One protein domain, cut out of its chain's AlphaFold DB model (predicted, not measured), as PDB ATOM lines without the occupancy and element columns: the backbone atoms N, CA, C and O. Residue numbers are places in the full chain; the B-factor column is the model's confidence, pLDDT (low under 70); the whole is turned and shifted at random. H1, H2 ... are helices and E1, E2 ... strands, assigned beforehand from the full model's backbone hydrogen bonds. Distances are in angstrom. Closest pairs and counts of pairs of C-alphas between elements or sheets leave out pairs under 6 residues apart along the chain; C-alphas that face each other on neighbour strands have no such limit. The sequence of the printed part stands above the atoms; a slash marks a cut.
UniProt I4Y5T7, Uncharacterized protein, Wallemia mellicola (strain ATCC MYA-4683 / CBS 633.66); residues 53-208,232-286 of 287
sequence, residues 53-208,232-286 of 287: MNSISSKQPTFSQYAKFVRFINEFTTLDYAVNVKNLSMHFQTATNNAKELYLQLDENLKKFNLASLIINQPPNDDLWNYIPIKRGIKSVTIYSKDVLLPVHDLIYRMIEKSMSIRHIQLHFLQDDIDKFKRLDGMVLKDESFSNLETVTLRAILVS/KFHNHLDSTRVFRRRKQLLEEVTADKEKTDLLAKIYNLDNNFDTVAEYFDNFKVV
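AT A GLANCE: This is residues 53 to 208 and 232 to 286 of the 287 residues of an uncharacterized protein of Wallemia mellicola (strain ATCC MYA-4683 / CBS 633.66) (UniProt I4Y5T7). A twisted seven-stranded sheet forms the core, with H7 across one face and H5 over the other, while H1 and H3, side by side, lie past its E2 edge. H8 packs on the outside of H7, and E1 and E9, near the two ends of the printed part, form a small second sheet. The 211 printed residues hold eight named helices and nine named strands, in the order E1 H1 H2 E2 H3 E3 H4 E4 H5 E5 E6 H6 E7 E8 H7 H8 E9. The class is mixed, helices and strands; the large sheet, E2 E3 E4 E5 E6 E7 E8, is mixed too, and E1 with E9 is parallel. The whole is compact and rounded, with a radius of gyration of the C-alphas of 17.2 A and spans of 47 by 41 by 35 A.

HOW THE PARTS SIT: E2, residues 87 to 91, E3, 117 to 121, E4, 140 to 145, E5, 168 to 173, and E6, 199 to 204, are parallel neighbours in turn; N 88 and O 117, N 118 and O 140, N 141 and O 168, and N 169 and O 199 are within hydrogen-bond range at 3.1, 3.0, 3.0 and 3.0 A. E7, residues 240 to 246, is antiparallel to E6, with N 200 and O 243 at 2.9 A, and forms a hairpin with E8, residues 249 to 252, with N 244 and O 251 at 2.9 A. H3, residues 97 to 110, H4, 126 to 129, and H5, 152 to 162, make right-handed crossovers in strand-helix-strand units, a helix between two parallel neighbour strands: E2 H3 E3, E3 H4 E4 and E4 H5 E5. H5 has a height over the sheet of 10.0 A. H7, residues 256 to 267, is on the opposite face at 9.7 A and runs across the strands, at 78 degrees to E5 on the local plane. H8, residues 273 to 281, touches H7 residues 260 to 264 alone, at a steep tilt of 60 degrees; the closest C-alphas are those of Ala 264 and Val 276, 6.1 A. H6, residues 234 to 238, only grazes the sheet. H1, residues 63 to 76, touches H3 at a shallow tilt of 23 degrees, the same way, closest at the C-alphas of Asn 74 and Asn 109, 5.9 A. H2, residues 80 to 84, is close to H1 but not clearly touching, and H4 likewise to H3, with closest C-alphas 6.5 and 7.0 A apart. E1, residues 55 to 57, and E9, 284 to 286, pair through N 286 and O 56, 2.8 A. Every O i to N i+4 pair is within range in H1, H3, H6, H7 and H8, 6 of 7 in H5 and 0 of 1 in H2, which has 1 of 2 O i to N i+3 pairs; H4 is too short.

IN THESE COORDINATES: E1 begins at C-alpha 55, (-27.573, 14.362, -5.530), and E9 ends at C-alpha 286, (-27.578, 16.304, -11.828). From first to last C-alpha H3 measures 20.3 A, H1 19.6 A, E7 19.1 A and H7 16.1 A.

THE WHOLE: The C-alphas of Asn 97 and Lys 257, the two farthest apart, are 48.0 A apart. Residues 209 to 231 are not printed, a gap of 14.3 A between C-alphas 208 and 232. E5 to E6 is a long link of 25 residues, of which 187 to 188 pair antiparallel with 249 to 250 of E8. Mean pLDDT of the printed part is 81.8; 26 residues are under 70, among them 93 to 97, 190 to 193, 206 to 208 and 232 to 236.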
ATOM      1  N   MET A  53     -26.676  10.150  -2.009       75.56
ATOM      2  CA  MET A  53     -27.457  10.721  -0.907       75.56
ATOM      3  C   MET A  53     -27.526  12.256  -0.960       75.56
ATOM      4  O   MET A  53     -28.439  12.831  -0.369       75.56
ATOM      5  N   ASN A  54     -26.601  12.905  -1.681       73.12
ATOM      6  CA  ASN A  54     -26.535  14.359  -1.831       73.12
ATOM      7  C   ASN A  54     -26.735  14.840  -3.281       73.12
ATOM      8  O   ASN A  54     -26.386  15.967  -3.639       73.12
ATOM      9  N   SER A  55     -27.252  13.976  -4.159       72.88
ATOM     10  CA  SER A  55     -27.573  14.362  -5.530       72.88
ATOM     11  C   SER A  55     -28.771  13.607  -6.089       72.88
ATOM     12  O   SER A  55     -28.924  12.405  -5.879       72.88
ATOM     13  N   ILE A  56     -29.591  14.311  -6.866       75.56
ATOM     14  CA  ILE A  56     -30.760  13.761  -7.555       75.56
ATOM     15  C   ILE A  56     -30.658  14.001  -9.054       75.56
ATOM     16  O   ILE A  56     -30.291  15.087  -9.496       75.56
ATOM     17  N   SER A  57     -31.045  13.004  -9.844       75.25
ATOM     18  CA  SER A  57     -31.151  13.173 -11.287       75.25
ATOM     19  C   SER A  57     -32.444  13.884 -11.672       75.25
ATOM     20  O   SER A  57     -33.548  13.466 -11.299       75.25
ATOM     21  N   SER A  58     -32.310  14.924 -12.491       73.38
ATOM     22  CA  SER A  58     -33.420  15.639 -13.113       73.38
ATOM     23  C   SER A  58     -34.037  14.856 -14.279       73.38
ATOM     24  O   SER A  58     -35.171  15.142 -14.669       73.38
ATOM     25  N   LYS A  59     -33.344  13.855 -14.832       74.94
ATOM     26  CA  LYS A  59     -33.775  13.107 -16.021       74.94
ATOM     27  C   LYS A  59     -33.940  11.628 -15.713       74.94
ATOM     28  O   LYS A  59     -33.142  11.019 -15.003       74.94
ATOM     29  N   GLN A  60     -34.985  11.032 -16.276       76.94
ATOM     30  CA  GLN A  60     -35.109   9.580 -16.265       76.94
ATOM     31  C   GLN A  60     -34.110   8.987 -17.268       76.94
ATOM     32  O   GLN A  60     -34.008   9.492 -18.389       76.94
ATOM     33  N   PRO A  61     -33.371   7.930 -16.901       79.88
ATOM     34  CA  PRO A  61     -32.489   7.259 -17.834       79.88
ATOM     35  C   PRO A  61     -33.304   6.538 -18.903       79.88
ATOM     36  O   PRO A  61     -34.392   6.021 -18.645       79.88
ATOM     37  N   THR A  62     -32.746   6.453 -20.106       84.62
ATOM     38  CA  THR A  62     -33.323   5.664 -21.198       84.62
ATOM     39  C   THR A  62     -33.247   4.167 -20.893       84.62
ATOM     40  O   THR A  62     -32.392   3.719 -20.125       84.62
ATOM     41  N   PHE A  63     -34.109   3.361 -21.526       84.69
ATOM     42  CA  PHE A  63     -34.092   1.896 -21.369       84.69
ATOM     43  C   PHE A  63     -32.704   1.312 -21.653       84.69
ATOM     44  O   PHE A  63     -32.210   0.488 -20.893       84.69
ATOM     45  N   SER A  64     -32.021   1.811 -22.690       86.94
ATOM     46  CA  SER A  64     -30.659   1.379 -23.023       86.94
ATOM     47  C   SER A  64     -29.656   1.665 -21.898       86.94
ATOM     48  O   SER A  64     -28.817   0.819 -21.596       86.94
ATOM     49  N   GLN A  65     -29.741   2.833 -21.250       86.19
ATOM     50  CA  GLN A  65     -28.879   3.163 -20.110       86.19
ATOM     51  C   GLN A  65     -29.151   2.239 -18.919       86.19
ATOM     52  O   GLN A  65     -28.206   1.765 -18.290       86.19
ATOM     53  N   TYR A  66     -30.423   1.944 -18.643       86.19
ATOM     54  CA  TYR A  66     -30.809   1.038 -17.565       86.19
ATOM     55  C   TYR A  66     -30.390  -0.414 -17.843       86.19
ATOM     56  O   TYR A  66     -29.768  -1.048 -16.997       86.19
ATOM     57  N   ALA A  67     -30.606  -0.919 -19.059       87.62
ATOM     58  CA  ALA A  67     -30.177  -2.257 -19.469       87.62
ATOM     59  C   ALA A  67     -28.651  -2.432 -19.386       87.62
ATOM     60  O   ALA A  67     -28.165  -3.447 -18.888       87.62
ATOM     61  N   LYS A  68     -27.877  -1.422 -19.815       89.00
ATOM     62  CA  LYS A  68     -26.411  -1.413 -19.655       89.00
ATOM     63  C   LYS A  68     -26.002  -1.482 -18.188       89.00
ATOM     64  O   LYS A  68     -25.049  -2.182 -17.861       89.00
ATOM     65  N   PHE A  69     -26.721  -0.782 -17.315       88.88
ATOM     66  CA  PHE A  69     -26.472  -0.830 -15.881       88.88
ATOM     67  C   PHE A  69     -26.778  -2.205 -15.283       88.88
ATOM     68  O   PHE A  69     -25.938  -2.748 -14.577       88.88
ATOM     69  N   VAL A  70     -27.917  -2.815 -15.617       89.12
ATOM     70  CA  VAL A  70     -28.247  -4.175 -15.152       89.12
ATOM     71  C   VAL A  70     -27.210  -5.191 -15.637       89.12
ATOM     72  O   VAL A  70     -26.756  -6.021 -14.851       89.12
ATOM     73  N   ARG A  71     -26.751  -5.083 -16.892       88.75
ATOM     74  CA  ARG A  71     -25.657  -5.914 -17.414       88.75
ATOM     75  C   ARG A  71     -24.355  -5.709 -16.639       88.75
ATOM     76  O   ARG A  71     -23.713  -6.690 -16.277       88.75
ATOM     77  N   PHE A  72     -23.996  -4.458 -16.351       89.81
ATOM     78  CA  PHE A  72     -22.843  -4.142 -15.511       89.81
ATOM     79  C   PHE A  72     -22.963  -4.792 -14.129       89.81
ATOM     80  O   PHE A  72     -22.016  -5.428 -13.689       89.81
ATOM     81  N   ILE A  73     -24.121  -4.689 -13.465       90.44
ATOM     82  CA  ILE A  73     -24.350  -5.332 -12.165       90.44
ATOM     83  C   ILE A  73     -24.171  -6.847 -12.278       90.44
ATOM     84  O   ILE A  73     -23.457  -7.431 -11.470       90.44
ATOM     85  N   ASN A  74     -24.757  -7.475 -13.298       89.88
ATOM     86  CA  ASN A  74     -24.629  -8.912 -13.531       89.88
ATOM     87  C   ASN A  74     -23.157  -9.348 -13.624       89.88
ATOM     88  O   ASN A  74     -22.734 -10.244 -12.896       89.88
ATOM     89  N   GLU A  75     -22.365  -8.662 -14.452       86.06
ATOM     90  CA  GLU A  75     -20.926  -8.907 -14.597       86.06
ATOM     91  C   GLU A  75     -20.178  -8.633 -13.281       86.06
ATOM     92  O   GLU A  75     -19.378  -9.456 -12.834       86.06
ATOM     93  N   PHE A  76     -20.499  -7.530 -12.600       85.56
ATOM     94  CA  PHE A  76     -19.888  -7.135 -11.330       85.56
ATOM     95  C   PHE A  76     -20.093  -8.174 -10.227       85.56
ATOM     96  O   PHE A  76     -19.189  -8.434  -9.438       85.56
ATOM     97  N   THR A  77     -21.262  -8.817 -10.181       87.81
ATOM     98  CA  THR A  77     -21.584  -9.801  -9.138       87.81
ATOM     99  C   THR A  77     -20.805 -11.111  -9.241       87.81
ATOM    100  O   THR A  77     -20.882 -11.936  -8.332       87.81
ATOM    101  N   THR A  78     -20.084 -11.336 -10.341       86.31
ATOM    102  CA  THR A  78     -19.189 -12.497 -10.499       86.31
ATOM    103  C   THR A  78     -17.852 -12.308  -9.791       86.31
ATOM    104  O   THR A  78     -17.044 -13.229  -9.727       86.31
ATOM    105  N   LEU A  79     -17.607 -11.105  -9.275       82.56
ATOM    106  CA  LEU A  79     -16.327 -10.700  -8.743       82.56
ATOM    107  C   LEU A  79     -16.370 -10.726  -7.213       82.56
ATOM    108  O   LEU A  79     -17.347 -10.278  -6.615       82.56
ATOM    109  N   ASP A  80     -15.285 -11.172  -6.577       79.31
ATOM    110  CA  ASP A  80     -15.222 -11.375  -5.117       79.31
ATOM    111  C   ASP A  80     -15.558 -10.121  -4.293       79.31
ATOM    112  O   ASP A  80     -15.973 -10.207  -3.144       79.31
ATOM    113  N   TYR A  81     -15.398  -8.931  -4.874       78.81
ATOM    114  CA  TYR A  81     -15.670  -7.650  -4.219       78.81
ATOM    115  C   TYR A  81     -17.144  -7.225  -4.245       78.81
ATOM    116  O   TYR A  81     -17.482  -6.231  -3.606       78.81
ATOM    117  N   ALA A  82     -18.025  -7.963  -4.923       83.62
ATOM    118  CA  ALA A  82     -19.470  -7.725  -4.914       83.62
ATOM    119  C   ALA A  82     -20.058  -7.647  -3.495       83.62
ATOM    120  O   ALA A  82     -20.933  -6.828  -3.219       83.62
ATOM    121  N   VAL A  83     -19.517  -8.443  -2.572       84.56
ATOM    122  CA  VAL A  83     -19.953  -8.496  -1.169       84.56
ATOM    123  C   VAL A  83     -19.657  -7.213  -0.386       84.56
ATOM    124  O   VAL A  83     -20.254  -6.993   0.663       84.56
ATOM    125  N   ASN A  84     -18.760  -6.355  -0.886       84.56
ATOM    126  CA  ASN A  84     -18.377  -5.104  -0.225       84.56
ATOM    127  C   ASN A  84     -19.306  -3.935  -0.571       84.56
ATOM    128  O   ASN A  84     -19.219  -2.888   0.067       84.56
ATOM    129  N   VAL A  85     -20.185  -4.092  -1.565       87.94
ATOM    130  CA  VAL A  85     -21.143  -3.052  -1.950       87.94
ATOM    131  C   VAL A  85     -22.185  -2.907  -0.844       87.94
ATOM    132  O   VAL A  85     -22.956  -3.834  -0.591       87.94
ATOM    133  N   LYS A  86     -22.233  -1.729  -0.220       89.75
ATOM    134  CA  LYS A  86     -23.203  -1.383   0.828       89.75
ATOM    135  C   LYS A  86     -24.261  -0.400   0.353       89.75
ATOM    136  O   LYS A  86     -25.381  -0.446   0.852       89.75
ATOM    137  N   ASN A  87     -23.933   0.471  -0.596       89.44
ATOM    138  CA  ASN A  87     -24.850   1.479  -1.107       89.44
ATOM    139  C   ASN A  87     -25.117   1.237  -2.589       89.44
ATOM    140  O   ASN A  87     -24.194   1.085  -3.390       89.44
ATOM    141  N   LEU A  88     -26.389   1.243  -2.969       90.62
ATOM    142  CA  LEU A  88     -26.795   1.157  -4.364       90.62
ATOM    143  C   LEU A  88     -27.703   2.326  -4.705       90.62
ATOM    144  O   LEU A  88     -28.705   2.549  -4.033       90.62
ATOM    145  N   SER A  89     -27.373   3.041  -5.776       88.81
ATOM    146  CA  SER A  89     -28.256   4.045  -6.353       88.81
ATOM    147  C   SER A  89     -28.812   3.589  -7.688       88.81
ATOM    148  O   SER A  89     -28.067   3.147  -8.566       88.81
ATOM    149  N   MET A  90     -30.124   3.714  -7.851       85.31
ATOM    150  CA  MET A  90     -30.822   3.266  -9.041       85.31
ATOM    151  C   MET A  90     -32.037   4.127  -9.366       85.31
ATOM    152  O   MET A  90     -32.709   4.692  -8.505       85.31
ATOM    153  N   HIS A  91     -32.323   4.195 -10.655       77.75
ATOM    154  CA  HIS A  91     -33.557   4.753 -11.179       77.75
ATOM    155  C   HIS A  91     -34.547   3.646 -11.478       77.75
ATOM    156  O   HIS A  91     -34.143   2.580 -11.941       77.75
ATOM    157  N   PHE A  92     -35.830   3.957 -11.333       71.69
ATOM    158  CA  PHE A  92     -36.891   3.103 -11.839       71.69
ATOM    159  C   PHE A  92     -37.542   3.745 -13.064       71.69
ATOM    160  O   PHE A  92     -37.807   4.945 -13.117       71.69
ATOM    161  N   GLN A  93     -37.741   2.923 -14.087       67.50
ATOM    162  CA  GLN A  93     -38.520   3.238 -15.276       67.50
ATOM    163  C   GLN A  93     -39.998   2.906 -15.084       67.50
ATOM    164  O   GLN A  93     -40.353   2.071 -14.249       67.50
ATOM    165  N   THR A  94     -40.841   3.519 -15.913       63.47
ATOM    166  CA  THR A  94     -42.254   3.163 -16.073       63.47
ATOM    167  C   THR A  94     -42.419   1.710 -16.532       63.47
ATOM    168  O   THR A  94     -41.564   1.156 -17.230       63.47
ATOM    169  N   ALA A  95     -43.523   1.074 -16.128       59.75
ATOM    170  CA  ALA A  95     -43.785  -0.326 -16.445       59.75
ATOM    171  C   ALA A  95     -43.854  -0.580 -17.951       59.75
ATOM    172  O   ALA A  95     -44.727  -0.084 -18.657       59.75
ATOM    173  N   THR A  96     -42.936  -1.420 -18.416       68.31
ATOM    174  CA  THR A  96     -42.989  -2.108 -19.706       68.31
ATOM    175  C   THR A  96     -42.599  -3.568 -19.468       68.31
ATOM    176  O   THR A  96     -41.888  -3.863 -18.503       68.31
ATOM    177  N   ASN A  97     -43.026  -4.493 -20.334       68.19
ATOM    178  CA  ASN A  97     -42.662  -5.913 -20.200       68.19
ATOM    179  C   ASN A  97     -41.135  -6.104 -20.152       68.19
ATOM    180  O   ASN A  97     -40.625  -6.807 -19.283       68.19
ATOM    181  N   ASN A  98     -40.404  -5.372 -20.996       76.69
ATOM    182  CA  ASN A  98     -38.942  -5.402 -21.028       76.69
ATOM    183  C   ASN A  98     -38.314  -4.854 -19.734       76.69
ATOM    184  O   ASN A  98     -37.264  -5.325 -19.303       76.69
ATOM    185  N   ALA A  99     -38.935  -3.860 -19.089       75.81
ATOM    186  CA  ALA A  99     -38.448  -3.342 -17.812       75.81
ATOM    187  C   ALA A  99     -38.608  -4.377 -16.687       75.81
ATOM    188  O   ALA A  99     -37.702  -4.527 -15.873       75.81
ATOM    189  N   LYS A 100     -39.715  -5.132 -16.668       81.25
ATOM    190  CA  LYS A 100     -39.965  -6.185 -15.668       81.25
ATOM    191  C   LYS A 100     -38.873  -7.260 -15.669       81.25
ATOM    192  O   LYS A 100     -38.386  -7.623 -14.602       81.25
ATOM    193  N   GLU A 101     -38.450  -7.724 -16.843       84.88
ATOM    194  CA  GLU A 101     -37.347  -8.691 -16.967       84.88
ATOM    195  C   GLU A 101     -36.033  -8.140 -16.401       84.88
ATOM    196  O   GLU A 101     -35.337  -8.835 -15.660       84.88
ATOM    197  N   LEU A 102     -35.720  -6.870 -16.684       86.19
ATOM    198  CA  LEU A 102     -34.536  -6.212 -16.133       86.19
ATOM    199  C   LEU A 102     -34.589  -6.108 -14.604       86.19
ATOM    200  O   LEU A 102     -33.566  -6.314 -13.954       86.19
ATOM    201  N   TYR A 103     -35.755  -5.826 -14.012       84.19
ATOM    202  CA  TYR A 103     -35.888  -5.802 -12.552       84.19
ATOM    203  C   TYR A 103     -35.744  -7.184 -11.920       84.19
ATOM    204  O   TYR A 103     -35.116  -7.292 -10.874       84.19
ATOM    205  N   LEU A 104     -36.268  -8.238 -12.550       86.88
ATOM    206  CA  LEU A 104     -36.081  -9.613 -12.078       86.88
ATOM    207  C   LEU A 104     -34.601 -10.015 -12.085       86.88
ATOM    208  O   LEU A 104     -34.092 -10.526 -11.090       86.88
ATOM    209  N   GLN A 105     -33.889  -9.728 -13.177       88.19
ATOM    210  CA  GLN A 105     -32.446  -9.982 -13.265       88.19
ATOM    211  C   GLN A 105     -31.664  -9.194 -12.215       88.19
ATOM    212  O   GLN A 105     -30.716  -9.702 -11.615       88.19
ATOM    213  N   LEU A 106     -32.045  -7.937 -12.001       87.62
ATOM    214  CA  LEU A 106     -31.420  -7.089 -11.003       87.62
ATOM    215  C   LEU A 106     -31.670  -7.620  -9.591       87.62
ATOM    216  O   LEU A 106     -30.721  -7.741  -8.824       87.62
ATOM    217  N   ASP A 107     -32.903  -8.001  -9.261       87.31
ATOM    218  CA  ASP A 107     -33.240  -8.554  -7.952       87.31
ATOM    219  C   ASP A 107     -32.412  -9.806  -7.624       87.31
ATOM    220  O   ASP A 107     -31.842  -9.896  -6.531       87.31
ATOM    221  N   GLU A 108     -32.278 -10.733  -8.579       88.19
ATOM    222  CA  GLU A 108     -31.445 -11.933  -8.434       88.19
ATOM    223  C   GLU A 108     -29.974 -11.588  -8.189       88.19
ATOM    224  O   GLU A 108     -29.352 -12.094  -7.254       88.19
ATOM    225  N   ASN A 109     -29.422 -10.670  -8.981       87.88
ATOM    226  CA  ASN A 109     -28.028 -10.263  -8.863       87.88
ATOM    227  C   ASN A 109     -27.720  -9.581  -7.527       87.88
ATOM    228  O   ASN A 109     -26.695  -9.857  -6.901       87.88
ATOM    229  N   LEU A 110     -28.629  -8.736  -7.046       88.06
ATOM    230  CA  LEU A 110     -28.441  -7.990  -5.805       88.06
ATOM    231  C   LEU A 110     -28.487  -8.865  -4.548       88.06
ATOM    232  O   LEU A 110     -28.031  -8.414  -3.502       88.06
ATOM    233  N   LYS A 111     -28.934 -10.129  -4.632       86.44
ATOM    234  CA  LYS A 111     -28.807 -11.098  -3.520       86.44
ATOM    235  C   LYS A 111     -27.352 -11.333  -3.100       86.44
ATOM    236  O   LYS A 111     -27.112 -11.777  -1.984       86.44
ATOM    237  N   LYS A 112     -26.392 -11.062  -3.988       86.44
ATOM    238  CA  LYS A 112     -24.955 -11.253  -3.744       86.44
ATOM    239  C   LYS A 112     -24.288 -10.047  -3.072       86.44
ATOM    240  O   LYS A 112     -23.132 -10.144  -2.671       86.44
ATOM    241  N   PHE A 113     -24.976  -8.910  -2.984       89.12
ATOM    242  CA  PHE A 113     -24.454  -7.704  -2.343       89.12
ATOM    243  C   PHE A 113     -24.855  -7.662  -0.869       89.12
ATOM    244  O   PHE A 113     -25.929  -8.131  -0.495       89.12
ATOM    245  N   ASN A 114     -24.028  -7.029  -0.037       89.25
ATOM    246  CA  ASN A 114     -24.343  -6.779   1.369       89.25
ATOM    247  C   ASN A 114     -24.910  -5.361   1.552       89.25
ATOM    248  O   ASN A 114     -24.352  -4.528   2.270       89.25
ATOM    249  N   LEU A 115     -26.004  -5.072   0.840       91.19
ATOM    250  CA  LEU A 115     -26.589  -3.734   0.802       91.19
ATOM    251  C   LEU A 115     -27.104  -3.304   2.180       91.19
ATOM    252  O   LEU A 115     -27.959  -3.956   2.778       91.19
ATOM    253  N   ALA A 116     -26.625  -2.150   2.636       92.19
ATOM    254  CA  ALA A 116     -27.090  -1.448   3.825       92.19
ATOM    255  C   ALA A 116     -27.978  -0.240   3.473       92.19
ATOM    256  O   ALA A 116     -28.854   0.115   4.269       92.19
ATOM    257  N   SER A 117     -27.781   0.368   2.297       92.12
ATOM    258  CA  SER A 117     -28.527   1.538   1.826       92.12
ATOM    259  C   SER A 117     -28.966   1.397   0.370       92.12
ATOM    260  O   SER A 117     -28.198   0.948  -0.488       92.12
ATOM    261  N   LEU A 118     -30.194   1.827   0.088       92.88
ATOM    262  CA  LEU A 118     -30.760   1.872  -1.256       92.88
ATOM    263  C   LEU A 118     -31.263   3.280  -1.572       92.88
ATOM    264  O   LEU A 118     -32.048   3.852  -0.820       92.88
ATOM    265  N   ILE A 119     -30.839   3.821  -2.711       90.50
ATOM    266  CA  ILE A 119     -31.244   5.135  -3.204       90.50
ATOM    267  C   ILE A 119     -32.038   4.937  -4.492       90.50
ATOM    268  O   ILE A 119     -31.540   4.374  -5.465       90.50
ATOM    269  N   ILE A 120     -33.269   5.424  -4.493       88.75
ATOM    270  CA  ILE A 120     -34.274   5.216  -5.528       88.75
ATOM    271  C   ILE A 120     -34.652   6.573  -6.106       88.75
ATOM    272  O   ILE A 120     -34.932   7.495  -5.348       88.75
ATOM    273  N   ASN A 121     -34.721   6.709  -7.430       83.12
ATOM    274  CA  ASN A 121     -35.328   7.888  -8.052       83.12
ATOM    275  C   ASN A 121     -36.527   7.551  -8.902       83.12
ATOM    276  O   ASN A 121     -36.437   6.735  -9.822       83.12
ATOM    277  N   GLN A 122     -37.587   8.283  -8.579       79.25
ATOM    278  CA  GLN A 122     -38.981   8.035  -8.861       79.25
ATOM    279  C   GLN A 122     -39.362   6.635  -8.374       79.25
ATOM    280  O   GLN A 122     -38.853   5.647  -8.904       79.25
ATOM    281  N   PRO A 123     -40.217   6.507  -7.350       74.50
ATOM    282  CA  PRO A 123     -40.731   5.193  -7.011       74.50
ATOM    283  C   PRO A 123     -41.448   4.615  -8.245       74.50
ATOM    284  O   PRO A 123     -42.115   5.357  -8.973       74.50
ATOM    285  N   PRO A 124     -41.273   3.317  -8.532       70.25
ATOM    286  CA  PRO A 124     -41.970   2.683  -9.638       70.25
ATOM    287  C   PRO A 124     -43.485   2.691  -9.407       70.25
ATOM    288  O   PRO A 124     -43.954   2.808  -8.274       70.25
ATOM    289  N   ASN A 125     -44.250   2.507 -10.485       67.88
ATOM    290  CA  ASN A 125     -45.681   2.240 -10.369       67.88
ATOM    291  C   ASN A 125     -45.944   0.931  -9.596       67.88
ATOM    292  O   ASN A 125     -45.053   0.091  -9.446       67.88
ATOM    293  N   ASP A 126     -47.182   0.754  -9.138       70.00
ATOM    294  CA  ASP A 126     -47.577  -0.315  -8.213       70.00
ATOM    295  C   ASP A 126     -47.107  -1.716  -8.628       70.00
ATOM    296  O   ASP A 126     -46.503  -2.423  -7.821       70.00
ATOM    297  N   ASP A 127     -47.274  -2.094  -9.897       69.69
ATOM    298  CA  ASP A 127     -46.884  -3.427 -10.376       69.69
ATOM    299  C   ASP A 127     -45.378  -3.689 -10.279       69.69
ATOM    300  O   ASP A 127     -44.942  -4.825 -10.067       69.69
ATOM    301  N   LEU A 128     -44.567  -2.644 -10.445       73.25
ATOM    302  CA  LEU A 128     -43.115  -2.743 -10.417       73.25
ATOM    303  C   LEU A 128     -42.536  -2.647  -9.002       73.25
ATOM    304  O   LEU A 128     -41.400  -3.075  -8.777       73.25
ATOM    305  N   TRP A 129     -43.314  -2.145  -8.039       79.38
ATOM    306  CA  TRP A 129     -42.904  -2.035  -6.640       79.38
ATOM    307  C   TRP A 129     -42.425  -3.371  -6.072       79.38
ATOM    308  O   TRP A 129     -41.418  -3.434  -5.361       79.38
ATOM    309  N   ASN A 130     -43.085  -4.465  -6.458       79.62
ATOM    310  CA  ASN A 130     -42.752  -5.819  -6.019       79.62
ATOM    311  C   ASN A 130     -41.331  -6.256  -6.400       79.62
ATOM    312  O   ASN A 130     -40.741  -7.042  -5.664       79.62
ATOM    313  N   TYR A 131     -40.723  -5.661  -7.427       77.75
ATOM    314  CA  TYR A 131     -39.368  -6.003  -7.870       77.75
ATOM    315  C   TYR A 131     -38.274  -5.078  -7.322       77.75
ATOM    316  O   TYR A 131     -37.104  -5.258  -7.647       77.75
ATOM    317  N   ILE A 132     -38.614  -4.092  -6.481       81.25
ATOM    318  CA  ILE A 132     -37.588  -3.312  -5.773       81.25
ATOM    319  C   ILE A 132     -36.854  -4.230  -4.776       81.25
ATOM    320  O   ILE A 132     -37.516  -4.832  -3.922       81.25
ATOM    321  N   PRO A 133     -35.513  -4.285  -4.799       81.50
ATOM    322  CA  PRO A 133     -34.691  -5.200  -4.005       81.50
ATOM    323  C   PRO A 133     -34.524  -4.734  -2.546       81.50
ATOM    324  O   PRO A 133     -33.420  -4.733  -2.002       81.50
ATOM    325  N   ILE A 134     -35.610  -4.317  -1.889       85.94
ATOM    326  CA  ILE A 134     -35.617  -4.047  -0.448       85.94
ATOM    327  C   ILE A 134     -35.614  -5.400   0.270       85.94
ATOM    328  O   ILE A 134     -36.623  -6.100   0.285       85.94
ATOM    329  N   LYS A 135     -34.458  -5.788   0.815       83.50
ATOM    330  CA  LYS A 135     -34.198  -7.102   1.422       83.50
ATOM    331  C   LYS A 135     -33.674  -6.965   2.851       83.50
ATOM    332  O   LYS A 135     -33.349  -5.870   3.322       83.50
ATOM    333  N   ARG A 136     -33.572  -8.101   3.545       82.75
ATOM    334  CA  ARG A 136     -32.970  -8.192   4.880       82.75
ATOM    335  C   ARG A 136     -31.523  -7.686   4.828       82.75
ATOM    336  O   ARG A 136     -30.744  -8.160   4.012       82.75
ATOM    337  N   GLY A 137     -31.182  -6.742   5.702       87.00
ATOM    338  CA  GLY A 137     -29.856  -6.115   5.759       87.00
ATOM    339  C   GLY A 137     -29.872  -4.637   5.371       87.00
ATOM    340  O   GLY A 137     -29.124  -3.857   5.961       87.00
ATOM    341  N   ILE A 138     -30.802  -4.230   4.499       92.56
ATOM    342  CA  ILE A 138     -31.001  -2.819   4.159       92.56
ATOM    343  C   ILE A 138     -31.607  -2.105   5.367       92.56
ATOM    344  O   ILE A 138     -32.669  -2.485   5.868       92.56
ATOM    345  N   LYS A 139     -30.900  -1.080   5.847       93.75
ATOM    346  CA  LYS A 139     -31.274  -0.260   7.007       93.75
ATOM    347  C   LYS A 139     -31.742   1.132   6.603       93.75
ATOM    348  O   LYS A 139     -32.490   1.741   7.361       93.75
ATOM    349  N   SER A 140     -31.313   1.628   5.443       94.38
ATOM    350  CA  SER A 140     -31.679   2.954   4.946       94.38
ATOM    351  C   SER A 140     -32.255   2.876   3.538       94.38
ATOM    352  O   SER A 140     -31.688   2.211   2.672       94.38
ATOM    353  N   VAL A 141     -33.366   3.571   3.301       94.00
ATOM    354  CA  VAL A 141     -33.947   3.731   1.964       94.00
ATOM    355  C   VAL A 141     -34.209   5.208   1.705       94.00
ATOM    356  O   VAL A 141     -35.011   5.835   2.394       94.00
ATOM    357  N   THR A 142     -33.556   5.750   0.680       92.62
ATOM    358  CA  THR A 142     -33.785   7.110   0.193       92.62
ATOM    359  C   THR A 142     -34.593   7.054  -1.097       92.62
ATOM    360  O   THR A 142     -34.166   6.423  -2.060       92.62
ATOM    361  N   ILE A 143     -35.738   7.729  -1.150       90.25
ATOM    362  CA  ILE A 143     -36.545   7.892  -2.359       90.25
ATOM    363  C   ILE A 143     -36.522   9.352  -2.771       90.25
ATOM    364  O   ILE A 143     -36.855  10.244  -1.999       90.25
ATOM    365  N   TYR A 144     -36.195   9.572  -4.031       86.94
ATOM    366  CA  TYR A 144     -36.354  10.834  -4.713       86.94
ATOM    367  C   TYR A 144     -37.619  10.807  -5.564       86.94
ATOM    368  O   TYR A 144     -37.806   9.885  -6.353       86.94
ATOM    369  N   SER A 145     -38.478  11.816  -5.445       82.69
ATOM    370  CA  SER A 145     -39.706  11.920  -6.236       82.69
ATOM    371  C   SER A 145     -39.918  13.335  -6.770       82.69
ATOM    372  O   SER A 145     -39.511  14.326  -6.169       82.69
ATOM    373  N   LYS A 146     -40.548  13.428  -7.941       78.06
ATOM    374  CA  LYS A 146     -41.111  14.678  -8.477       78.06
ATOM    375  C   LYS A 146     -42.624  14.738  -8.297       78.06
ATOM    376  O   LYS A 146     -43.228  15.772  -8.552       78.06
ATOM    377  N   ASP A 147     -43.222  13.619  -7.909       78.06
ATOM    378  CA  ASP A 147     -44.652  13.499  -7.722       78.06
ATOM    379  C   ASP A 147     -45.044  14.011  -6.334       78.06
ATOM    380  O   ASP A 147     -44.678  13.427  -5.310       78.06
ATOM    381  N   VAL A 148     -45.783  15.119  -6.325       72.62
ATOM    382  CA  VAL A 148     -46.335  15.752  -5.120       72.62
ATOM    383  C   VAL A 148     -47.561  15.012  -4.582       72.62
ATOM    384  O   VAL A 148     -47.946  15.220  -3.436       72.62
ATOM    385  N   LEU A 149     -48.168  14.136  -5.388       77.19
ATOM    386  CA  LEU A 149     -49.331  13.329  -5.017       77.19
ATOM    387  C   LEU A 149     -48.942  11.944  -4.493       77.19
ATOM    388  O   LEU A 149     -49.822  11.150  -4.159       77.19
ATOM    389  N   LEU A 150     -47.640  11.655  -4.400       79.56
ATOM    390  CA  LEU A 150     -47.135  10.375  -3.929       79.56
ATOM    391  C   LEU A 150     -47.730  10.042  -2.546       79.56
ATOM    392  O   LEU A 150     -47.544  10.820  -1.601       79.56
ATOM    393  N   PRO A 151     -48.424   8.900  -2.377       84.44
ATOM    394  CA  PRO A 151     -49.042   8.537  -1.108       84.44
ATOM    395  C   PRO A 151     -47.970   8.117  -0.095       84.44
ATOM    396  O   PRO A 151     -47.657   6.942   0.070       84.44
ATOM    397  N   VAL A 152     -47.392   9.103   0.597       87.25
ATOM    398  CA  VAL A 152     -46.260   8.930   1.525       87.25
ATOM    399  C   VAL A 152     -46.510   7.842   2.571       87.25
ATOM    400  O   VAL A 152     -45.615   7.053   2.855       87.25
ATOM    401  N   HIS A 153     -47.721   7.784   3.130       87.44
ATOM    402  CA  HIS A 153     -48.080   6.794   4.146       87.44
ATOM    403  C   HIS A 153     -47.992   5.375   3.576       87.44
ATOM    404  O   HIS A 153     -47.243   4.552   4.099       87.44
ATOM    405  N   ASP A 154     -48.693   5.119   2.471       86.19
ATOM    406  CA  ASP A 154     -48.725   3.810   1.811       86.19
ATOM    407  C   ASP A 154     -47.324   3.387   1.361       86.19
ATOM    408  O   ASP A 154     -46.944   2.228   1.495       86.19
ATOM    409  N   LEU A 155     -46.519   4.340   0.889       86.94
ATOM    410  CA  LEU A 155     -45.133   4.103   0.505       86.94
ATOM    411  C   LEU A 155     -44.277   3.626   1.689       86.94
ATOM    412  O   LEU A 155     -43.502   2.682   1.543       86.94
ATOM    413  N   ILE A 156     -44.422   4.256   2.860       88.75
ATOM    414  CA  ILE A 156     -43.728   3.856   4.092       88.75
ATOM    415  C   ILE A 156     -44.156   2.446   4.509       88.75
ATOM    416  O   ILE A 156     -43.282   1.614   4.755       88.75
ATOM    417  N   TYR A 157     -45.466   2.161   4.527       87.75
ATOM    418  CA  TYR A 157     -45.988   0.820   4.821       87.75
ATOM    419  C   TYR A 157     -45.380  -0.221   3.874       87.75
ATOM    420  O   TYR A 157     -44.728  -1.158   4.328       87.75
ATOM    421  N   ARG A 158     -45.473   0.011   2.561       86.38
ATOM    422  CA  ARG A 158     -44.960  -0.899   1.531       86.38
ATOM    423  C   ARG A 158     -43.447  -1.133   1.604       86.38
ATOM    424  O   ARG A 158     -42.978  -2.204   1.223       86.38
ATOM    425  N   MET A 159     -42.651  -0.147   2.026       88.38
ATOM    426  CA  MET A 159     -41.208  -0.344   2.232       88.38
ATOM    427  C   MET A 159     -40.934  -1.250   3.430       88.38
ATOM    428  O   MET A 159     -40.108  -2.155   3.340       88.38
ATOM    429  N   ILE A 160     -41.626  -1.013   4.541       87.12
ATOM    430  CA  ILE A 160     -41.404  -1.735   5.797       87.12
ATOM    431  C   ILE A 160     -41.916  -3.174   5.701       87.12
ATOM    432  O   ILE A 160     -41.228  -4.086   6.152       87.12
ATOM    433  N   GLU A 161     -43.039  -3.396   5.012       86.75
ATOM    434  CA  GLU A 161     -43.541  -4.735   4.672       86.75
ATOM    435  C   GLU A 161     -42.504  -5.570   3.908       86.75
ATOM    436  O   GLU A 161     -42.407  -6.780   4.109       86.75
ATOM    437  N   LYS A 162     -41.682  -4.938   3.059       86.31
ATOM    438  CA  LYS A 162     -40.613  -5.641   2.337       86.31
ATOM    439  C   LYS A 162     -39.437  -6.031   3.221       86.31
ATOM    440  O   LYS A 162     -38.784  -7.041   2.956       86.31
ATOM    441  N   SER A 163     -39.113  -5.231   4.233       87.94
ATOM    442  CA  SER A 163     -38.005  -5.541   5.128       87.94
ATOM    443  C   SER A 163     -38.151  -4.884   6.491       87.94
ATOM    444  O   SER A 163     -37.972  -3.675   6.652       87.94
ATOM    445  N   MET A 164     -38.297  -5.732   7.509       87.19
ATOM    446  CA  MET A 164     -38.267  -5.314   8.909       87.19
ATOM    447  C   MET A 164     -36.906  -4.748   9.342       87.19
ATOM    448  O   MET A 164     -36.805  -4.255  10.456       87.19
ATOM    449  N   SER A 165     -35.830  -4.832   8.543       91.19
ATOM    450  CA  SER A 165     -34.524  -4.272   8.935       91.19
ATOM    451  C   SER A 165     -34.393  -2.768   8.702       91.19
ATOM    452  O   SER A 165     -33.388  -2.189   9.126       91.19
ATOM    453  N   ILE A 166     -35.368  -2.139   8.039       93.00
ATOM    454  CA  ILE A 166     -35.346  -0.706   7.747       93.00
ATOM    455  C   ILE A 166     -35.429   0.095   9.047       93.00
ATOM    456  O   ILE A 166     -36.318  -0.103   9.871       93.00
ATOM    457  N   ARG A 167     -34.493   1.032   9.193       94.19
ATOM    458  CA  ARG A 167     -34.387   1.966  10.319       94.19
ATOM    459  C   ARG A 167     -34.625   3.404   9.894       94.19
ATOM    460  O   ARG A 167     -35.227   4.167  10.642       94.19
ATOM    461  N   HIS A 168     -34.171   3.769   8.700       95.38
ATOM    462  CA  HIS A 168     -34.244   5.136   8.205       95.38
ATOM    463  C   HIS A 168     -34.896   5.166   6.827       95.38
ATOM    464  O   HIS A 168     -34.490   4.447   5.914       95.38
ATOM    465  N   ILE A 169     -35.911   6.012   6.684       94.69
ATOM    466  CA  ILE A 169     -36.551   6.307   5.404       94.69
ATOM    467  C   ILE A 169     -36.355   7.794   5.129       94.69
ATOM    468  O   ILE A 169     -36.736   8.624   5.954       94.69
ATOM    469  N   GLN A 170     -35.779   8.142   3.982       93.69
ATOM    470  CA  GLN A 170     -35.656   9.529   3.533       93.69
ATOM    471  C   GLN A 170     -36.447   9.712   2.242       93.69
ATOM    472  O   GLN A 170     -36.189   9.043   1.249       93.69
ATOM    473  N   LEU A 171     -37.415  10.617   2.245       91.69
ATOM    474  CA  LEU A 171     -38.230  10.961   1.090       91.69
ATOM    475  C   LEU A 171     -37.910  12.397   0.689       91.69
ATOM    476  O   LEU A 171     -38.178  13.349   1.418       91.69
ATOM    477  N   HIS A 172     -37.285  12.535  -0.465       87.88
ATOM    478  CA  HIS A 172     -36.776  13.777  -1.010       87.88
ATOM    479  C   HIS A 172     -37.603  14.161  -2.235       87.88
ATOM    480  O   HIS A 172     -37.678  13.411  -3.209       87.88
ATOM    481  N   PHE A 173     -38.198  15.344  -2.216       82.38
ATOM    482  CA  PHE A 173     -39.140  15.777  -3.234       82.38
ATOM    483  C   PHE A 173     -38.646  17.024  -3.949       82.38
ATOM    484  O   PHE A 173     -38.288  18.002  -3.301       82.38
ATOM    485  N   LEU A 174     -38.659  17.018  -5.280       77.81
ATOM    486  CA  LEU A 174     -38.358  18.208  -6.081       77.81
ATOM    487  C   LEU A 174     -39.566  19.150  -6.120       77.81
ATOM    488  O   LEU A 174     -40.319  19.165  -7.092       77.81
ATOM    489  N   GLN A 175     -39.751  19.916  -5.053       73.38
ATOM    490  CA  GLN A 175     -40.798  20.924  -4.920       73.38
ATOM    491  C   GLN A 175     -40.399  21.990  -3.893       73.38
ATOM    492  O   GLN A 175     -39.413  21.846  -3.175       73.38
ATOM    493  N   ASP A 176     -41.181  23.062  -3.833       69.38
ATOM    494  CA  ASP A 176     -40.900  24.265  -3.054       69.38
ATOM    495  C   ASP A 176     -41.550  24.304  -1.664       69.38
ATOM    496  O   ASP A 176     -41.134  25.111  -0.842       69.38
ATOM    497  N   ASP A 177     -42.537  23.448  -1.390       73.38
ATOM    498  CA  ASP A 177     -43.409  23.610  -0.222       73.38
ATOM    499  C   ASP A 177     -43.720  22.280   0.479       73.38
ATOM    500  O   ASP A 177     -44.606  21.525   0.067       73.38
ATOM    501  N   ILE A 178     -42.987  21.992   1.560       79.31
ATOM    502  CA  ILE A 178     -43.122  20.752   2.340       79.31
ATOM    503  C   ILE A 178     -44.517  20.581   2.973       79.31
ATOM    504  O   ILE A 178     -44.916  19.444   3.238       79.31
ATOM    505  N   ASP A 179     -45.282  21.660   3.168       79.81
ATOM    506  CA  ASP A 179     -46.619  21.596   3.771       79.81
ATOM    507  C   ASP A 179     -47.655  20.943   2.847       79.81
ATOM    508  O   ASP A 179     -48.696  20.473   3.311       79.81
ATOM    509  N   LYS A 180     -47.342  20.806   1.551       71.25
ATOM    510  CA  LYS A 180     -48.153  20.036   0.595       71.25
ATOM    511  C   LYS A 180     -48.229  18.544   0.936       71.25
ATOM    512  O   LYS A 180     -49.143  17.862   0.474       71.25
ATOM    513  N   PHE A 181     -47.308  18.015   1.747       73.38
ATOM    514  CA  PHE A 181     -47.339  16.610   2.149       73.38
ATOM    515  C   PHE A 181     -48.193  16.379   3.391       73.38
ATOM    516  O   PHE A 181     -48.093  17.085   4.398       73.38
ATOM    517  N   LYS A 182     -48.984  15.298   3.357       73.69
ATOM    518  CA  LYS A 182     -49.729  14.831   4.531       73.69
ATOM    519  C   LYS A 182     -48.770  14.647   5.711       73.69
ATOM    520  O   LYS A 182     -47.765  13.945   5.594       73.69
ATOM    521  N   ARG A 183     -49.099  15.267   6.848       79.50
ATOM    522  CA  ARG A 183     -48.346  15.111   8.101       79.50
ATOM    523  C   ARG A 183     -48.354  13.638   8.524       79.50
ATOM    524  O   ARG A 183     -49.391  12.992   8.420       79.50
ATOM    525  N   LEU A 184     -47.211  13.144   8.999       84.81
ATOM    526  CA  LEU A 184     -47.060  11.797   9.569       84.81
ATOM    527  C   LEU A 184     -47.156  11.796  11.101       84.81
ATOM    528  O   LEU A 184     -47.012  10.749  11.725       84.81
ATOM    529  N   ASP A 185     -47.350  12.966  11.712       83.56
ATOM    530  CA  ASP A 185     -47.404  13.103  13.164       83.56
ATOM    531  C   ASP A 185     -48.599  12.328  13.733       83.56
ATOM    532  O   ASP A 185     -49.727  12.452  13.251       83.56
ATOM    533  N   GLY A 186     -48.330  11.469  14.715       81.69
ATOM    534  CA  GLY A 186     -49.321  10.557  15.281       81.69
ATOM    535  C   GLY A 186     -49.642   9.336  14.411       81.69
ATOM    536  O   GLY A 186     -50.554   8.579  14.750       81.69
ATOM    537  N   MET A 187     -48.911   9.095  13.313       85.81
ATOM    538  CA  MET A 187     -49.069   7.880  12.507       85.81
ATOM    539  C   MET A 187     -48.788   6.641  13.365       85.81
ATOM    540  O   MET A 187     -47.710   6.507  13.950       85.81
ATOM    541  N   VAL A 188     -49.760   5.724  13.429       83.56
ATOM    542  CA  VAL A 188     -49.675   4.539  14.286       83.56
ATOM    543  C   VAL A 188     -49.002   3.374  13.569       83.56
ATOM    544  O   VAL A 188     -49.488   2.851  12.567       83.56
ATOM    545  N   LEU A 189     -47.909   2.911  14.158       80.75
ATOM    546  CA  LEU A 189     -47.120   1.762  13.744       80.75
ATOM    547  C   LEU A 189     -47.513   0.553  14.610       80.75
ATOM    548  O   LEU A 189     -46.775   0.154  15.511       80.75
ATOM    549  N   LYS A 190     -48.733   0.033  14.407       67.75
ATOM    550  CA  LYS A 190     -49.321  -1.032  15.252       67.75
ATOM    551  C   LYS A 190     -48.709  -2.418  15.036       67.75
ATOM    552  O   LYS A 190     -48.907  -3.293  15.868       67.75
ATOM    553  N   ASP A 191     -48.011  -2.616  13.928       69.25
ATOM    554  CA  ASP A 191     -47.473  -3.908  13.515       69.25
ATOM    555  C   ASP A 191     -46.013  -4.059  13.992       69.25
ATOM    556  O   ASP A 191     -45.207  -3.126  13.896       69.25
ATOM    557  N   GLU A 192     -45.662  -5.230  14.534       68.06
ATOM    558  CA  GLU A 192     -44.299  -5.562  14.979       68.06
ATOM    559  C   GLU A 192     -43.266  -5.433  13.852       68.06
ATOM    560  O   GLU A 192     -42.086  -5.177  14.114       68.06
ATOM    561  N   SER A 193     -43.712  -5.500  12.597       66.75
ATOM    562  CA  SER A 193     -42.906  -5.262  11.397       66.75
ATOM    563  C   SER A 193     -42.249  -3.874  11.375       66.75
ATOM    564  O   SER A 193     -41.205  -3.683  10.754       66.75
ATOM    565  N   PHE A 194     -42.800  -2.912  12.124       74.00
ATOM    566  CA  PHE A 194     -42.297  -1.541  12.256       74.00
ATOM    567  C   PHE A 194     -41.336  -1.364  13.440       74.00
ATOM    568  O   PHE A 194     -40.876  -0.253  13.714       74.00
ATOM    569  N   SER A 195     -41.022  -2.444  14.163       75.69
ATOM    570  CA  SER A 195     -40.243  -2.408  15.406       75.69
ATOM    571  C   SER A 195     -38.829  -1.844  15.264       75.69
ATOM    572  O   SER A 195     -38.276  -1.381  16.261       75.69
ATOM    573  N   ASN A 196     -38.260  -1.828  14.059       88.19
ATOM    574  CA  ASN A 196     -36.916  -1.304  13.822       88.19
ATOM    575  C   ASN A 196     -36.892   0.093  13.200       88.19
ATOM    576  O   ASN A 196     -35.818   0.689  13.154       88.19
ATOM    577  N   LEU A 197     -38.030   0.632  12.748       92.06
ATOM    578  CA  LEU A 197     -38.062   1.967  12.158       92.06
ATOM    579  C   LEU A 197     -37.686   3.001  13.227       92.06
ATOM    580  O   LEU A 197     -38.380   3.147  14.229       92.06
ATOM    581  N   GLU A 198     -36.596   3.731  13.016       93.94
ATOM    582  CA  GLU A 198     -36.125   4.784  13.917       93.94
ATOM    583  C   GLU A 198     -36.629   6.154  13.450       93.94
ATOM    584  O   GLU A 198     -37.139   6.933  14.260       93.94
ATOM    585  N   THR A 199     -36.504   6.456  12.150       95.38
ATOM    586  CA  THR A 199     -36.775   7.798  11.615       95.38
ATOM    587  C   THR A 199     -37.364   7.797  10.207       95.38
ATOM    588  O   THR A 199     -36.935   7.029   9.345       95.38
ATOM    589  N   VAL A 200     -38.245   8.762   9.941       95.12
ATOM    590  CA  VAL A 200     -38.694   9.141   8.594       95.12
ATOM    591  C   VAL A 200     -38.357  10.611   8.362       95.12
ATOM    592  O   VAL A 200     -38.698  11.456   9.181       95.12
ATOM    593  N   THR A 201     -37.690  10.928   7.258       93.75
ATOM    594  CA  THR A 201     -37.360  12.306   6.866       93.75
ATOM    595  C   THR A 201     -38.101  12.651   5.587       93.75
ATOM    596  O   THR A 201     -37.959  11.940   4.598       93.75
ATOM    597  N   LEU A 202     -38.878  13.730   5.590       91.88
ATOM    598  CA  LEU A 202     -39.482  14.313   4.394       91.88
ATOM    599  C   LEU A 202     -38.740  15.606   4.079       91.88
ATOM    600  O   LEU A 202     -38.641  16.462   4.948       91.88
ATOM    601  N   ARG A 203     -38.232  15.773   2.863       88.38
ATOM    602  CA  ARG A 203     -37.506  16.985   2.468       88.38
ATOM    603  C   ARG A 203     -38.034  17.522   1.151       88.38
ATOM    604  O   ARG A 203     -38.023  16.812   0.150       88.38
ATOM    605  N   ALA A 204     -38.445  18.781   1.142       83.75
ATOM    606  CA  ALA A 204     -38.677  19.555  -0.061       83.75
ATOM    607  C   ALA A 204     -37.336  20.155  -0.505       83.75
ATOM    608  O   ALA A 204     -36.647  20.847   0.249       83.75
ATOM    609  N   ILE A 205     -36.937  19.817  -1.724       77.75
ATOM    610  CA  ILE A 205     -35.726  20.295  -2.375       77.75
ATOM    611  C   ILE A 205     -36.153  21.382  -3.345       77.75
ATOM    612  O   ILE A 205     -36.751  21.108  -4.390       77.75
ATOM    613  N   LEU A 206     -35.802  22.613  -2.990       67.38
ATOM    614  CA  LEU A 206     -36.104  23.787  -3.783       67.38
ATOM    615  C   LEU A 206     -35.399  23.690  -5.141       67.38
ATOM    616  O   LEU A 206     -34.178  23.810  -5.247       67.38
ATOM    617  N   VAL A 207     -36.174  23.495  -6.203       55.25
ATOM    618  CA  VAL A 207     -35.678  23.680  -7.566       55.25
ATOM    619  C   VAL A 207     -35.837  25.158  -7.870       55.25
ATOM    620  O   VAL A 207     -36.958  25.658  -7.900       55.25
ATOM    621  N   SER A 208     -34.737  25.881  -8.079       45.19
ATOM    622  CA  SER A 208     -34.775  27.296  -8.451       45.19
ATOM    623  C   SER A 208     -35.409  27.479  -9.841       45.19
ATOM    624  O   SER A 208     -34.724  27.699 -10.841       45.19
ATOM    625  N   LYS A 232     -30.692  31.043   3.280       43.28
ATOM    626  CA  LYS A 232     -30.631  31.123   4.738       43.28
ATOM    627  C   LYS A 232     -31.047  29.770   5.290       43.28
ATOM    628  O   LYS A 232     -32.196  29.394   5.115       43.28
ATOM    629  N   PHE A 233     -30.125  29.096   5.962       38.84
ATOM    630  CA  PHE A 233     -30.275  27.941   6.851       38.84
ATOM    631  C   PHE A 233     -31.706  27.527   7.279       38.84
ATOM    632  O   PHE A 233     -32.066  26.356   7.143       38.84
ATOM    633  N   HIS A 234     -32.531  28.465   7.774       44.25
ATOM    634  CA  HIS A 234     -33.931  28.202   8.136       44.25
ATOM    635  C   HIS A 234     -34.703  27.552   6.990       44.25
ATOM    636  O   HIS A 234     -35.395  26.575   7.211       44.25
ATOM    637  N   ASN A 235     -34.442  27.940   5.746       60.16
ATOM    638  CA  ASN A 235     -35.053  27.350   4.564       60.16
ATOM    639  C   ASN A 235     -34.815  25.833   4.443       60.16
ATOM    640  O   ASN A 235     -35.640  25.163   3.834       60.16
ATOM    641  N   HIS A 236     -33.724  25.271   4.982       67.06
ATOM    642  CA  HIS A 236     -33.443  23.830   4.908       67.06
ATOM    643  C   HIS A 236     -34.081  23.023   6.031       67.06
ATOM    644  O   HIS A 236     -34.606  21.938   5.769       67.06
ATOM    645  N   LEU A 237     -34.058  23.530   7.267       74.19
ATOM    646  CA  LEU A 237     -34.831  22.913   8.341       74.19
ATOM    647  C   LEU A 237     -36.328  23.106   8.086       74.19
ATOM    648  O   LEU A 237     -37.061  22.133   8.190       74.19
ATOM    649  N   ASP A 238     -36.786  24.278   7.665       74.88
ATOM    650  CA  ASP A 238     -38.190  24.543   7.331       74.88
ATOM    651  C   ASP A 238     -38.656  23.681   6.152       74.88
ATOM    652  O   ASP A 238     -39.783  23.200   6.152       74.88
ATOM    653  N   SER A 239     -37.778  23.387   5.184       80.25
ATOM    654  CA  SER A 239     -38.095  22.472   4.082       80.25
ATOM    655  C   SER A 239     -37.938  20.989   4.427       80.25
ATOM    656  O   SER A 239     -38.175  20.138   3.567       80.25
ATOM    657  N   THR A 240     -37.558  20.646   5.661       87.62
ATOM    658  CA  THR A 240     -37.338  19.264   6.103       87.62
ATOM    659  C   THR A 240     -38.200  18.942   7.316       87.62
ATOM    660  O   THR A 240     -38.166  19.634   8.320       87.62
ATOM    661  N   ARG A 241     -38.930  17.835   7.303       90.94
ATOM    662  CA  ARG A 241     -39.680  17.332   8.458       90.94
ATOM    663  C   ARG A 241     -39.099  15.998   8.874       90.94
ATOM    664  O   ARG A 241     -38.956  15.096   8.049       90.94
ATOM    665  N   VAL A 242     -38.729  15.884  10.144       93.50
ATOM    666  CA  VAL A 242     -38.110  14.679  10.698       93.50
ATOM    667  C   VAL A 242     -39.071  14.092  11.708       93.50
ATOM    668  O   VAL A 242     -39.453  14.751  12.668       93.50
ATOM    669  N   PHE A 243     -39.448  12.842  11.494       94.56
ATOM    670  CA  PHE A 243     -40.287  12.077  12.396       94.56
ATOM    671  C   PHE A 243     -39.432  11.001  13.036       94.56
ATOM    672  O   PHE A 243     -38.701  10.284  12.347       94.56
ATOM    673  N   ARG A 244     -39.533  10.869  14.351       93.75
ATOM    674  CA  ARG A 244     -38.882   9.801  15.101       93.75
ATOM    675  C   ARG A 244     -39.945   8.878  15.657       93.75
ATOM    676  O   ARG A 244     -40.970   9.327  16.167       93.75
ATOM    677  N   ARG A 245     -39.669   7.581  15.627       90.31
ATOM    678  CA  ARG A 245     -40.520   6.621  16.314       90.31
ATOM    679  C   ARG A 245     -40.406   6.787  17.829       90.31
ATOM    680  O   ARG A 245     -39.323   6.649  18.398       90.31
ATOM    681  N   ARG A 246     -41.537   7.009  18.493       87.56
ATOM    682  CA  ARG A 246     -41.687   6.918  19.947       87.56
ATOM    683  C   ARG A 246     -42.779   5.901  20.261       87.56
ATOM    684  O   ARG A 246     -43.935   6.069  19.888       87.56
ATOM    685  N   LYS A 247     -42.413   4.811  20.943       85.94
ATOM    686  CA  LYS A 247     -43.310   3.670  21.201       85.94
ATOM    687  C   LYS A 247     -43.907   3.129  19.885       85.94
ATOM    688  O   LYS A 247     -43.180   2.565  19.072       85.94
ATOM    689  N   GLN A 248     -45.210   3.296  19.677       86.12
ATOM    690  CA  GLN A 248     -45.947   2.835  18.496       86.12
ATOM    691  C   GLN A 248     -46.348   3.987  17.563       86.12
ATOM    692  O   GLN A 248     -47.178   3.786  16.686       86.12
ATOM    693  N   LEU A 249     -45.798   5.190  17.747       89.81
ATOM    694  CA  LEU A 249     -46.142   6.370  16.957       89.81
ATOM    695  C   LEU A 249     -44.908   6.944  16.266       89.81
ATOM    696  O   LEU A 249     -43.795   6.848  16.788       89.81
ATOM    697  N   LEU A 250     -45.116   7.566  15.109       90.50
ATOM    698  CA  LEU A 250     -44.188   8.560  14.578       90.50
ATOM    699  C   LEU A 250     -44.561   9.928  15.140       90.50
ATOM    700  O   LEU A 250     -45.692  10.379  14.979       90.50
ATOM    701  N   GLU A 251     -43.604  10.574  15.793       92.44
ATOM    702  CA  GLU A 251     -43.757  11.923  16.336       92.44
ATOM    703  C   GLU A 251     -42.799  12.865  15.617       92.44
ATOM    704  O   GLU A 251     -41.620  12.543  15.418       92.44
ATOM    705  N   GLU A 252     -43.307  14.024  15.217       94.50
ATOM    706  CA  GLU A 252     -42.485  15.055  14.595       94.50
ATOM    707  C   GLU A 252     -41.489  15.657  15.592       94.50
ATOM    708  O   GLU A 252     -41.810  15.981  16.737       94.50
ATOM    709  N   VAL A 253     -40.250  15.824  15.142       93.44
ATOM    710  CA  VAL A 253     -39.188  16.487  15.894       93.44
ATOM    711  C   VAL A 253     -39.213  17.969  15.547       93.44
ATOM    712  O   VAL A 253     -38.814  18.371  14.454       93.44
ATOM    713  N   THR A 254     -39.689  18.776  16.491       88.75
ATOM    714  CA  THR A 254     -39.882  20.223  16.316       88.75
ATOM    715  C   THR A 254     -38.713  21.063  16.824       88.75
ATOM    716  O   THR A 254     -38.578  22.215  16.430       88.75
ATOM    717  N   ALA A 255     -37.859  20.512  17.691       88.94
ATOM    718  CA  ALA A 255     -36.700  21.224  18.212       88.94
ATOM    719  C   ALA A 255     -35.532  21.170  17.214       88.94
ATOM    720  O   ALA A 255     -34.998  20.092  16.946       88.94
ATOM    721  N   ASP A 256     -35.086  22.331  16.727       85.81
ATOM    722  CA  ASP A 256     -34.032  22.447  15.706       85.81
ATOM    723  C   ASP A 256     -32.736  21.723  16.069       85.81
ATOM    724  O   ASP A 256     -32.137  21.060  15.223       85.81
ATOM    725  N   LYS A 257     -32.316  21.791  17.337       86.94
ATOM    726  CA  LYS A 257     -31.121  21.083  17.812       86.94
ATOM    727  C   LYS A 257     -31.268  19.569  17.660       86.94
ATOM    728  O   LYS A 257     -30.420  18.927  17.056       86.94
ATOM    729  N   GLU A 258     -32.372  19.013  18.155       90.06
ATOM    730  CA  GLU A 258     -32.632  17.572  18.082       90.06
ATOM    731  C   GLU A 258     -32.795  17.101  16.631       90.06
ATOM    732  O   GLU A 258     -32.327  16.029  16.250       90.06
ATOM    733  N   LYS A 259     -33.437  17.924  15.802       89.19
ATOM    734  CA  LYS A 259     -33.573  17.690  14.369       89.19
ATOM    735  C   LYS A 259     -32.212  17.662  13.675       89.19
ATOM    736  O   LYS A 259     -31.958  16.749  12.897       89.19
ATOM    737  N   THR A 260     -31.333  18.609  13.995       87.00
ATOM    738  CA  THR A 260     -29.957  18.674  13.477       87.00
ATOM    739  C   THR A 260     -29.161  17.436  13.886       87.00
ATOM    740  O   THR A 260     -28.578  16.791  13.018       87.00
ATOM    741  N   ASP A 261     -29.228  17.039  15.162       89.00
ATOM    742  CA  ASP A 261     -28.544  15.844  15.676       89.00
ATOM    743  C   ASP A 261     -28.984  14.567  14.932       89.00
ATOM    744  O   ASP A 261     -28.173  13.712  14.560       89.00
ATOM    745  N   LEU A 262     -30.291  14.432  14.675       91.62
ATOM    746  CA  LEU A 262     -30.834  13.302  13.923       91.62
ATOM    747  C   LEU A 262     -30.404  13.322  12.459       91.62
ATOM    748  O   LEU A 262     -30.048  12.273  11.928       91.62
ATOM    749  N   LEU A 263     -30.426  14.483  11.807       89.62
ATOM    750  CA  LEU A 263     -29.994  14.611  10.418       89.62
ATOM    751  C   LEU A 263     -28.500  14.293  10.283       89.62
ATOM    752  O   LEU A 263     -28.142  13.502   9.413       89.62
ATOM    753  N   ALA A 264     -27.649  14.787  11.185       87.12
ATOM    754  CA  ALA A 264     -26.232  14.435  11.202       87.12
ATOM    755  C   ALA A 264     -26.030  12.912  11.288       87.12
ATOM    756  O   ALA A 264     -25.322  12.328  10.469       87.12
ATOM    757  N   LYS A 265     -26.751  12.230  12.190       89.31
ATOM    758  CA  LYS A 265     -26.720  10.761  12.289       89.31
ATOM    759  C   LYS A 265     -27.209  10.073  11.007       89.31
ATOM    760  O   LYS A 265     -26.581   9.121  10.551       89.31
ATOM    761  N   ILE A 266     -28.336  10.513  10.444       88.81
ATOM    762  CA  ILE A 266     -28.972   9.879   9.277       88.81
ATOM    763  C   ILE A 266     -28.089   9.996   8.028       88.81
ATOM    764  O   ILE A 266     -27.981   9.034   7.269       88.81
ATOM    765  N   TYR A 267     -27.464  11.155   7.820       83.94
ATOM    766  CA  TYR A 267     -26.606  11.419   6.663       83.94
ATOM    767  C   TYR A 267     -25.122  11.114   6.924       83.94
ATOM    768  O   TYR A 267     -24.304  11.337   6.036       83.94
ATOM    769  N   ASN A 268     -24.790  10.554   8.096       83.50
ATOM    770  CA  ASN A 268     -23.426  10.230   8.526       83.50
ATOM    771  C   ASN A 268     -22.472  11.435   8.428       83.50
ATOM    772  O   ASN A 268     -21.401  11.355   7.830       83.50
ATOM    773  N   LEU A 269     -22.909  12.557   8.991       81.56
ATOM    774  CA  LEU A 269     -22.190  13.824   9.049       81.56
ATOM    775  C   LEU A 269     -21.674  14.065  10.468       81.56
ATOM    776  O   LEU A 269     -22.211  13.515  11.436       81.56
ATOM    777  N   ASP A 270     -20.670  14.931  10.598       77.12
ATOM    778  CA  ASP A 270     -20.258  15.420  11.909       77.12
ATOM    779  C   ASP A 270     -21.427  16.120  12.596       77.12
ATOM    780  O   ASP A 270     -22.198  16.855  11.972       77.12
ATOM    781  N   ASN A 271     -21.568  15.868  13.899       75.75
ATOM    782  CA  ASN A 271     -22.708  16.351  14.660       75.75
ATOM    783  C   ASN A 271     -22.551  17.823  15.056       75.75
ATOM    784  O   ASN A 271     -22.364  18.164  16.227       75.75
ATOM    785  N   ASN A 272     -22.587  18.692  14.056       75.50
ATOM    786  CA  ASN A 272     -22.660  20.126  14.222       75.50
ATOM    787  C   ASN A 272     -23.571  20.726  13.141       75.50
ATOM    788  O   ASN A 272     -23.834  20.138  12.092       75.50
ATOM    789  N   PHE A 273     -24.067  21.916  13.438       70.31
ATOM    790  CA  PHE A 273     -25.019  22.629  12.604       70.31
ATOM    791  C   PHE A 273     -24.456  23.008  11.232       70.31
ATOM    792  O   PHE A 273     -25.121  22.792  10.219       70.31
ATOM    793  N   ASP A 274     -23.235  23.539  11.203       70.31
ATOM    794  CA  ASP A 274     -22.616  24.074   9.991       70.31
ATOM    795  C   ASP A 274     -22.380  22.969   8.957       70.31
ATOM    796  O   ASP A 274     -22.656  23.157   7.779       70.31
ATOM    797  N   THR A 275     -21.979  21.773   9.395       72.62
ATOM    798  CA  THR A 275     -21.764  20.612   8.524       72.62
ATOM    799  C   THR A 275     -23.073  20.090   7.931       72.62
ATOM    800  O   THR A 275     -23.115  19.731   6.754       72.62
ATOM    801  N   VAL A 276     -24.164  20.055   8.705       74.94
ATOM    802  CA  VAL A 276     -25.484  19.650   8.182       74.94
ATOM    803  C   VAL A 276     -26.003  20.677   7.174       74.94
ATOM    804  O   VAL A 276     -26.527  20.298   6.124       74.94
ATOM    805  N   ALA A 277     -25.834  21.967   7.475       69.38
ATOM    806  CA  ALA A 277     -26.198  23.058   6.581       69.38
ATOM    807  C   ALA A 277     -25.406  22.989   5.270       69.38
ATOM    808  O   ALA A 277     -26.003  22.870   4.203       69.38
ATOM    809  N   GLU A 278     -24.077  22.926   5.364       69.62
ATOM    810  CA  GLU A 278     -23.171  22.832   4.223       69.62
ATOM    811  C   GLU A 278     -23.474  21.601   3.363       69.62
ATOM    812  O   GLU A 278     -23.468  21.679   2.132       69.62
ATOM    813  N   TYR A 279     -23.783  20.457   3.980       72.94
ATOM    814  CA  TYR A 279     -24.179  19.263   3.242       72.94
ATOM    815  C   TYR A 279     -25.425  19.523   2.382       72.94
ATOM    816  O   TYR A 279     -25.445  19.153   1.204       72.94
ATOM    817  N   PHE A 280     -26.444  20.182   2.940       74.00
ATOM    818  CA  PHE A 280     -27.684  20.494   2.231       74.00
ATOM    819  C   PHE A 280     -27.564  21.622   1.212       74.00
ATOM    820  O   PHE A 280     -28.207  21.510   0.164       74.00
ATOM    821  N   ASP A 281     -26.738  22.633   1.472       68.75
ATOM    822  CA  ASP A 281     -26.399  23.696   0.520       68.75
ATOM    823  C   ASP A 281     -25.684  23.118  -0.706       68.75
ATOM    824  O   ASP A 281     -25.934  23.506  -1.850       68.75
ATOM    825  N   ASN A 282     -24.839  22.110  -0.481       66.38
ATOM    826  CA  ASN A 282     -24.123  21.399  -1.531       66.38
ATOM    827  C   ASN A 282     -24.960  20.332  -2.250       66.38
ATOM    828  O   ASN A 282     -24.411  19.599  -3.079       66.38
ATOM    829  N   PHE A 283     -26.265  20.228  -1.977       70.62
ATOM    830  CA  PHE A 283     -27.137  19.267  -2.644       70.62
ATOM    831  C   PHE A 283     -27.262  19.577  -4.144       70.62
ATOM    832  O   PHE A 283     -27.618  20.685  -4.547       70.62
ATOM    833  N   LYS A 284     -27.006  18.581  -5.006       69.25
ATOM    834  CA  LYS A 284     -26.928  18.789  -6.466       69.25
ATOM    835  C   LYS A 284     -28.090  18.162  -7.218       69.25
ATOM    836  O   LYS A 284     -28.376  16.975  -7.086       69.25
ATOM    837  N   VAL A 285     -28.681  18.934  -8.125       70.00
ATOM    838  CA  VAL A 285     -29.487  18.381  -9.217       70.00
ATOM    839  C   VAL A 285     -28.548  18.075 -10.383       70.00
ATOM    840  O   VAL A 285     -27.899  18.977 -10.911       70.00
ATOM    841  N   VAL A 286     -28.441  16.802 -10.750       66.38
ATOM    842  CA  VAL A 286     -27.578  16.304 -11.828       66.38
ATOM    843  C   VAL A 286     -28.407  15.913 -13.052       66.38
ATOM    844  O   VAL A 286     -29.589  15.587 -12.936       66.38
TER     845      VAL A 286